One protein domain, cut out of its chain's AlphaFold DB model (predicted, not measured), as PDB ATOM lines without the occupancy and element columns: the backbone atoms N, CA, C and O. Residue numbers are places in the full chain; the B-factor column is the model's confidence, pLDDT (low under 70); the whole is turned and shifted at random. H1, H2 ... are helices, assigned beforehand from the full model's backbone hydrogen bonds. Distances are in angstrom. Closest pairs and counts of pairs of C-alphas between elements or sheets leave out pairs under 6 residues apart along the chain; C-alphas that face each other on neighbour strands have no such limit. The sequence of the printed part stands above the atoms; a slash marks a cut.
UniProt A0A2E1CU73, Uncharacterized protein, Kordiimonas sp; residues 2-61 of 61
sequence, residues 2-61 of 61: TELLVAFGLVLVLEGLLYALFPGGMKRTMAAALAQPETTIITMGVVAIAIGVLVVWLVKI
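Overview. This is residues 2 to 61 of the 61 residues of an uncharacterized protein of Kordiimonas sp (UniProt A0A2E1CU73). Three helices make an open, flat U: H1 and H3 are its two long arms, and the shorter H2 is the base between them, with the space between the arms empty. The 60 printed residues hold three named helices, H1, H2 and H3 in chain order, and no named strand; the class is all helix. The whole is loose, with a radius of gyration of the C-alphas of 14.3 A and spans of 38 by 29 by 15 A.

Arrangement. Start with H1, residues 2 to 21, and H2, residues 23 to 34: they are close but not clearly touching, about perpendicular at 77 degrees, and their closest C-alphas, of Tyr 19 and Met 26, are 6.4 A apart. Next comes H3, residues 38 to 59, close to H2 but not clearly touching it; the closest C-alphas, of Ala 33 and Ile 41, are 7.3 A apart. H2 and H3 run opposite ways at a steep tilt of 58 degrees. H1 and H3 are apart. In H1, H2 and H3 every O i to N i+4 pair is within hydrogen-bond range.

Along the chain. Find C-alpha 2 at (-20.298, -42.452, 7.571); from there H1 runs 28.2 A to C-alpha 21. H2 covers 16.9 A, and H3 runs 31.8 A to C-alpha 59 at (-23.330, -33.790, 22.457).

Size, cuts and confidence. The C-alphas farthest apart, of Ala 35 and Ile 61, are 39.2 A apart. The printed part has no cut, and both links are tight. Only residue 61 has a pLDDT under 70.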
ATOM      1  N   THR A   2     -19.518 -41.321   7.019       86.00
ATOM      2  CA  THR A   2     -20.298 -42.452   7.571       86.00
ATOM      3  C   THR A   2     -21.327 -42.039   8.631       86.00
ATOM      4  O   THR A   2     -22.356 -42.686   8.761       86.00
ATOM      5  N   GLU A   3     -21.101 -40.940   9.356       86.31
ATOM      6  CA  GLU A   3     -21.987 -40.491  10.445       86.31
ATOM      7  C   GLU A   3     -23.422 -40.204   9.980       86.31
ATOM      8  O   GLU A   3     -24.363 -40.521  10.698       86.31
ATOM      9  N   LEU A   4     -23.602 -39.656   8.773       86.75
ATOM     10  CA  LEU A   4     -24.932 -39.391   8.217       86.75
ATOM     11  C   LEU A   4     -25.675 -40.694   7.904       86.75
ATOM     12  O   LEU A   4     -26.857 -40.816   8.215       86.75
ATOM     13  N   LEU A   5     -24.973 -41.688   7.349       93.19
ATOM     14  CA  LEU A   5     -25.536 -43.017   7.102       93.19
ATOM     15  C   LEU A   5     -25.886 -43.735   8.412       93.19
ATOM     16  O   LEU A   5     -26.930 -44.374   8.491       93.19
ATOM     17  N   VAL A   6     -25.055 -43.593   9.449       93.69
ATOM     18  CA  VAL A   6     -25.333 -44.143  10.785       93.69
ATOM     19  C   VAL A   6     -26.558 -43.472  11.406       93.69
ATOM     20  O   VAL A   6     -27.458 -44.171  11.859       93.69
ATOM     21  N   ALA A   7     -26.634 -42.139  11.387       91.25
ATOM     22  CA  ALA A   7     -27.786 -41.407  11.908       91.25
ATOM     23  C   ALA A   7     -29.080 -41.804  11.180       91.25
ATOM     24  O   ALA A   7     -30.091 -42.079  11.823       91.25
ATOM     25  N   PHE A   8     -29.030 -41.915   9.850       93.25
ATOM     26  CA  PHE A   8     -30.167 -42.364   9.050       93.25
ATOM     27  C   PHE A   8     -30.581 -43.806   9.384       93.25
ATOM     28  O   PHE A   8     -31.763 -44.080   9.585       93.25
ATOM     29  N   GLY A   9     -29.612 -44.718   9.519       95.69
ATOM     30  CA  GLY A   9     -29.869 -46.096   9.938       95.69
ATOM     31  C   GLY A   9     -30.525 -46.181  11.319       95.69
ATOM     32  O   GLY A   9     -31.484 -46.929  11.493       95.69
ATOM     33  N   LEU A  10     -30.069 -45.374  12.282       94.88
ATOM     34  CA  LEU A  10     -30.656 -45.325  13.624       94.88
ATOM     35  C   LEU A  10     -32.101 -44.814  13.613       94.88
ATOM     36  O   LEU A  10     -32.941 -45.391  14.300       94.88
ATOM     37  N   VAL A  11     -32.415 -43.790  12.811       94.75
ATOM     38  CA  VAL A  11     -33.797 -43.299  12.659       94.75
ATOM     39  C   VAL A  11     -34.710 -44.405  12.126       94.75
ATOM     40  O   VAL A  11     -35.781 -44.625  12.687       94.75
ATOM     41  N   LEU A  12     -34.272 -45.153  11.107       96.00
ATOM     42  CA  LEU A  12     -35.048 -46.272  10.559       96.00
ATOM     43  C   LEU A  12     -35.265 -47.401  11.573       96.00
ATOM     44  O   LEU A  12     -36.363 -47.950  11.649       96.00
ATOM     45  N   VAL A  13     -34.238 -47.743  12.356       97.44
ATOM     46  CA  VAL A  13     -34.353 -48.758  13.414       97.44
ATOM     47  C   VAL A  13     -35.353 -48.315  14.479       97.44
ATOM     48  O   VAL A  13     -36.198 -49.114  14.875       97.44
ATOM     49  N   LEU A  14     -35.290 -47.058  14.925       95.56
ATOM     50  CA  LEU A  14     -36.200 -46.534  15.946       95.56
ATOM     51  C   LEU A  14     -37.648 -46.481  15.449       95.56
ATOM     52  O   LEU A  14     -38.534 -46.984  16.136       95.56
ATOM     53  N   GLU A  15     -37.884 -45.952  14.247       93.88
ATOM     54  CA  GLU A  15     -39.211 -45.956  13.620       93.88
ATOM     55  C   GLU A  15     -39.750 -47.388  13.490       93.88
ATOM     56  O   GLU A  15     -40.840 -47.695  13.977       93.88
ATOM     57  N   GLY A  16     -38.964 -48.306  12.916       94.81
ATOM     58  CA  GLY A  16     -39.354 -49.709  12.756       94.81
ATOM     59  C   GLY A  16     -39.659 -50.407  14.084       94.81
ATOM     60  O   GLY A  16     -40.622 -51.172  14.173       94.81
ATOM     61  N   LEU A  17     -38.891 -50.107  15.136       96.38
ATOM     62  CA  LEU A  17     -39.105 -50.654  16.473       96.38
ATOM     63  C   LEU A  17     -40.430 -50.174  17.081       96.38
ATOM     64  O   LEU A  17     -41.153 -50.978  17.671       96.38
ATOM     65  N   LEU A  18     -40.778 -48.895  16.906       94.62
ATOM     66  CA  LEU A  18     -42.062 -48.353  17.356       94.62
ATOM     67  C   LEU A  18     -43.239 -49.029  16.644       94.62
ATOM     68  O   LEU A  18     -44.211 -49.406  17.302       94.62
ATOM     69  N   TYR A  19     -43.137 -49.255  15.330       92.00
ATOM     70  CA  TYR A  19     -44.162 -49.992  14.584       92.00
ATOM     71  C   TYR A  19     -44.271 -51.460  15.015       92.00
ATOM     72  O   TYR A  19     -45.385 -51.978  15.107       92.00
ATOM     73  N   ALA A  20     -43.148 -52.126  15.294       96.06
ATOM     74  CA  ALA A  20     -43.124 -53.540  15.669       96.06
ATOM     75  C   ALA A  20     -43.624 -53.791  17.102       96.06
ATOM     76  O   ALA A  20     -44.398 -54.720  17.325       96.06
ATOM     77  N   LEU A  21     -43.202 -52.968  18.069       96.50
ATOM     78  CA  LEU A  21     -43.557 -53.139  19.483       96.50
ATOM     79  C   LEU A  21     -44.897 -52.491  19.846       96.50
ATOM     80  O   LEU A  21     -45.629 -53.022  20.682       96.50
ATOM     81  N   PHE A  22     -45.241 -51.359  19.223       95.44
ATOM     82  CA  PHE A  22     -46.416 -50.561  19.584       95.44
ATOM     83  C   PHE A  22     -47.304 -50.213  18.373       95.44
ATOM     84  O   PHE A  22     -47.669 -49.046  18.182       95.44
ATOM     85  N   PRO A  23     -47.761 -51.203  17.578       91.62
ATOM     86  CA  PRO A  23     -48.541 -50.946  16.363       91.62
ATOM     87  C   PRO A  23     -49.869 -50.222  16.640       91.62
ATOM     88  O   PRO A  23     -50.355 -49.455  15.809       91.62
ATOM     89  N   GLY A  24     -50.484 -50.455  17.806       94.31
ATOM     90  CA  GLY A  24     -51.701 -49.754  18.229       94.31
ATOM     91  C   GLY A  24     -51.457 -48.282  18.574       94.31
ATOM     92  O   GLY A  24     -52.255 -47.425  18.197       94.31
ATOM     93  N   GLY A  25     -50.332 -47.988  19.237       91.75
ATOM     94  CA  GLY A  25     -49.914 -46.624  19.556       91.75
ATOM     95  C   GLY A  25     -49.683 -45.806  18.290       91.75
ATOM     96  O   GLY A  25     -50.274 -44.739  18.148       91.75
ATOM     97  N   MET A  26     -48.937 -46.364  17.330       93.94
ATOM     98  CA  MET A  26     -48.659 -45.706  16.047       93.94
ATOM     99  C   MET A  26     -49.928 -45.444  15.229       93.94
ATOM    100  O   MET A  26     -50.127 -44.354  14.704       93.94
ATOM    101  N   LYS A  27     -50.863 -46.401  15.177       93.19
ATOM    102  CA  LYS A  27     -52.154 -46.171  14.508       93.19
ATOM    103  C   LYS A  27     -52.942 -45.019  15.139       93.19
ATOM    104  O   LYS A  27     -53.546 -44.221  14.425       93.19
ATOM    105  N   ARG A  28     -52.923 -44.906  16.472       93.56
ATOM    106  CA  ARG A  28     -53.594 -43.816  17.189       93.56
ATOM    107  C   ARG A  28     -52.916 -42.466  16.960       93.56
ATOM    108  O   ARG A  28     -53.625 -41.480  16.783       93.56
ATOM    109  N   THR A  29     -51.584 -42.406  16.962       91.06
ATOM    110  CA  THR A  29     -50.856 -41.153  16.702       91.06
ATOM    111  C   THR A  29     -51.085 -40.668  15.275       91.06
ATOM    112  O   THR A  29     -51.357 -39.487  15.089       91.06
ATOM    113  N   MET A  30     -51.097 -41.567  14.285       92.38
ATOM    114  CA  MET A  30     -51.440 -41.221  12.899       92.38
ATOM    115  C   MET A  30     -52.873 -40.689  12.778       92.38
ATOM    116  O   MET A  30     -53.095 -39.656  12.152       92.38
ATOM    117  N   ALA A  31     -53.849 -41.340  13.421       94.25
ATOM    118  CA  ALA A  31     -55.229 -40.856  13.433       94.25
ATOM    119  C   ALA A  31     -55.362 -39.480  14.112       94.25
ATOM    120  O   ALA A  31     -56.094 -38.619  13.628       94.25
ATOM    121  N   ALA A  32     -54.628 -39.253  15.205       91.62
ATOM    122  CA  ALA A  32     -54.594 -37.960  15.879       91.62
ATOM    123  C   ALA A  32     -53.950 -36.876  15.002       91.62
ATOM    124  O   ALA A  32     -54.458 -35.759  14.968       91.62
ATOM    125  N   ALA A  33     -52.886 -37.206  14.263       91.12
ATOM    126  CA  ALA A  33     -52.229 -36.284  13.341       91.12
ATOM    127  C   ALA A  33     -53.174 -35.833  12.218       91.12
ATOM    128  O   ALA A  33     -53.245 -34.645  11.932       91.12
ATOM    129  N   LEU A  34     -53.968 -36.746  11.649       92.62
ATOM    130  CA  LEU A  34     -54.964 -36.412  10.619       92.62
ATOM    131  C   LEU A  34     -56.080 -35.483  11.124       92.62
ATOM    132  O   LEU A  34     -56.690 -34.772  10.331       92.62
ATOM    133  N   ALA A  35     -56.359 -35.494  12.428       93.19
ATOM    134  CA  ALA A  35     -57.356 -34.624  13.044       93.19
ATOM    135  C   ALA A  35     -56.804 -33.236  13.421       93.19
ATOM    136  O   ALA A  35     -57.580 -32.367  13.824       93.19
ATOM    137  N   GLN A  36     -55.486 -33.021  13.338       92.56
ATOM    138  CA  GLN A  36     -54.874 -31.736  13.664       92.56
ATOM    139  C   GLN A  36     -54.842 -30.792  12.455       92.56
ATOM    140  O   GLN A  36     -54.632 -31.238  11.326       92.56
ATOM    141  N   PRO A  37     -54.978 -29.472  12.675       92.62
ATOM    142  CA  PRO A  37     -54.713 -28.481  11.642       92.62
ATOM    143  C   PRO A  37     -53.274 -28.585  11.126       92.62
ATOM    144  O   PRO A  37     -52.336 -28.782  11.905       92.62
ATOM    145  N   GLU A  38     -53.080 -28.355   9.829       93.25
ATOM    146  CA  GLU A  38     -51.766 -28.415   9.170       93.25
ATOM    147  C   GLU A  38     -50.720 -27.512   9.849       93.25
ATOM    148  O   GLU A  38     -49.570 -27.908  10.049       93.25
ATOM    149  N   THR A  39     -51.137 -26.336  10.327       93.94
ATOM    150  CA  THR A  39     -50.285 -25.395  11.072       93.94
ATOM    151  C   THR A  39     -49.699 -25.993  12.353       93.94
ATOM    152  O   THR A  39     -48.564 -25.683  12.721       93.94
ATOM    153  N   THR A  40     -50.440 -26.879  13.022       93.56
ATOM    154  CA  THR A  40     -49.981 -27.548  14.247       93.56
ATOM    155  C   THR A  40     -48.917 -28.590  13.923       93.56
ATOM    156  O   THR A  40     -47.888 -28.632  14.596       93.56
ATOM    157  N   ILE A  41     -49.110 -29.367  12.851       94.81
ATOM    158  CA  ILE A  41     -48.130 -30.361  12.386       94.81
ATOM    159  C   ILE A  41     -46.813 -29.672  12.009       94.81
ATOM    160  O   ILE A  41     -45.745 -30.102  12.446       94.81
ATOM    161  N   ILE A  42     -46.886 -28.560  11.269       95.50
ATOM    162  CA  ILE A  42     -45.706 -27.767  10.894       95.50
ATOM    163  C   ILE A  42     -44.991 -27.243  12.143       95.50
ATOM    164  O   ILE A  42     -43.777 -27.393  12.265       95.50
ATOM    165  N   THR A  43     -45.734 -26.673  13.096       96.19
ATOM    166  CA  THR A  43     -45.150 -26.123  14.329       96.19
ATOM    167  C   THR A  43     -44.449 -27.209  15.145       96.19
ATOM    168  O   THR A  43     -43.316 -27.010  15.580       96.19
ATOM    169  N   MET A  44     -45.074 -28.380  15.302       94.25
ATOM    170  CA  MET A  44     -44.449 -29.531  15.962       94.25
ATOM    171  C   MET A  44     -43.173 -29.975  15.242       94.25
ATOM    172  O   MET A  44     -42.169 -30.242  15.901       94.25
ATOM    173  N   GLY A  45     -43.181 -29.994  13.906       93.94
ATOM    174  CA  GLY A  45     -41.999 -30.296  13.099       93.94
ATOM    175  C   GLY A  45     -40.852 -29.312  13.338       93.94
ATOM    176  O   GLY A  45     -39.725 -29.730  13.593       93.94
ATOM    177  N   VAL A  46     -41.135 -28.006  13.335       97.31
ATOM    178  CA  VAL A  46     -40.124 -26.965  13.597       97.31
ATOM    179  C   VAL A  46     -39.544 -27.095  15.006       97.31
ATOM    180  O   VAL A  46     -38.326 -27.023  15.177       97.31
ATOM    181  N   VAL A  47     -40.389 -27.336  16.012       97.12
ATOM    182  CA  VAL A  47     -39.941 -27.547  17.398       97.12
ATOM    183  C   VAL A  47     -39.063 -28.797  17.506       97.12
ATOM    184  O   VAL A  47     -38.002 -28.742  18.127       97.12
ATOM    185  N   ALA A  48     -39.446 -29.902  16.862       95.06
ATOM    186  CA  ALA A  48     -38.651 -31.129  16.848       95.06
ATOM    187  C   ALA A  48     -37.277 -30.923  16.190       95.06
ATOM    188  O   ALA A  48     -36.269 -31.387  16.724       95.06
ATOM    189  N   ILE A  49     -37.215 -30.173  15.082       95.94
ATOM    190  CA  ILE A  49     -35.952 -29.803  14.424       95.94
ATOM    191  C   ILE A  49     -35.074 -28.982  15.373       95.94
ATOM    192  O   ILE A  49     -33.899 -29.307  15.547       95.94
ATOM    193  N   ALA A  50     -35.630 -27.952  16.018       97.31
ATOM    194  CA  ALA A  50     -34.881 -27.099  16.940       97.31
ATOM    195  C   ALA A  50     -34.290 -27.901  18.111       97.31
ATOM    196  O   ALA A  50     -33.110 -27.754  18.430       97.31
ATOM    197  N   ILE A  51     -35.082 -28.798  18.708       96.69
ATOM    198  CA  ILE A  51     -34.617 -29.690  19.778       96.69
ATOM    199  C   ILE A  51     -33.528 -30.634  19.260       96.69
ATOM    200  O   ILE A  51     -32.497 -30.784  19.912       96.69
ATOM    201  N   GLY A  52     -33.715 -31.237  18.082       91.88
ATOM    202  CA  GLY A  52     -32.721 -32.127  17.479       91.88
ATOM    203  C   GLY A  52     -31.372 -31.437  17.267       91.88
ATOM    204  O   GLY A  52     -30.332 -31.987  17.629       91.88
ATOM    205  N   VAL A  53     -31.385 -30.201  16.760       94.38
ATOM    206  CA  VAL A  53     -30.173 -29.383  16.597       94.38
ATOM    207  C   VAL A  53     -29.523 -29.079  17.947       94.38
ATOM    208  O   VAL A  53     -28.312 -29.243  18.074       94.38
ATOM    209  N   LEU A  54     -30.303 -28.695  18.964       95.75
ATOM    210  CA  LEU A  54     -29.781 -28.431  20.311       95.75
ATOM    211  C   LEU A  54     -29.119 -29.665  20.931       95.75
ATOM    212  O   LEU A  54     -28.039 -29.551  21.502       95.75
ATOM    213  N   VAL A  55     -29.728 -30.846  20.795       93.38
ATOM    214  CA  VAL A  55     -29.158 -32.102  21.307       93.38
ATOM    215  C   VAL A  55     -27.841 -32.427  20.605       93.38
ATOM    216  O   VAL A  55     -26.850 -32.713  21.273       93.38
ATOM    217  N   VAL A  56     -27.802 -32.347  19.271       91.62
ATOM    218  CA  VAL A  56     -26.566 -32.586  18.507       91.62
ATOM    219  C   VAL A  56     -25.480 -31.591  18.910       91.62
ATOM    220  O   VAL A  56     -24.331 -31.992  19.083       91.62
ATOM    221  N   TRP A  57     -25.840 -30.317  19.087       93.56
ATOM    222  CA  TRP A  57     -24.916 -29.272  19.514       93.56
ATOM    223  C   TRP A  57     -24.340 -29.547  20.905       93.56
ATOM    224  O   TRP A  57     -23.130 -29.473  21.058       93.56
ATOM    225  N   LEU A  58     -25.166 -29.943  21.879       92.06
ATOM    226  CA  LEU A  58     -24.714 -30.272  23.237       92.06
ATOM    227  C   LEU A  58     -23.831 -31.525  23.299       92.06
ATOM    228  O   LEU A  58     -22.916 -31.578  24.109       92.06
ATOM    229  N   VAL A  59     -24.108 -32.537  22.472       90.94
ATOM    230  CA  VAL A  59     -23.330 -33.790  22.457       90.94
ATOM    231  C   VAL A  59     -22.004 -33.635  21.708       90.94
ATOM    232  O   VAL A  59     -21.044 -34.330  22.029       90.94
ATOM    233  N   LYS A  60     -21.947 -32.762  20.691       82.94
ATOM    234  CA  LYS A  60     -20.724 -32.471  19.920       82.94
ATOM    235  C   LYS A  60     -19.936 -31.251  20.435       82.94
ATOM    236  O   LYS A  60     -18.967 -30.869  19.777       82.94
ATOM    237  N   ILE A  61     -20.351 -30.649  21.551       65.19
ATOM    238  CA  ILE A  61     -19.607 -29.609  22.283       65.19
ATOM    239  C   ILE A  61     -18.495 -30.233  23.120       65.19
ATOM    240  O   ILE A  61     -17.421 -29.598  23.194       65.19
TER     241      ILE A  61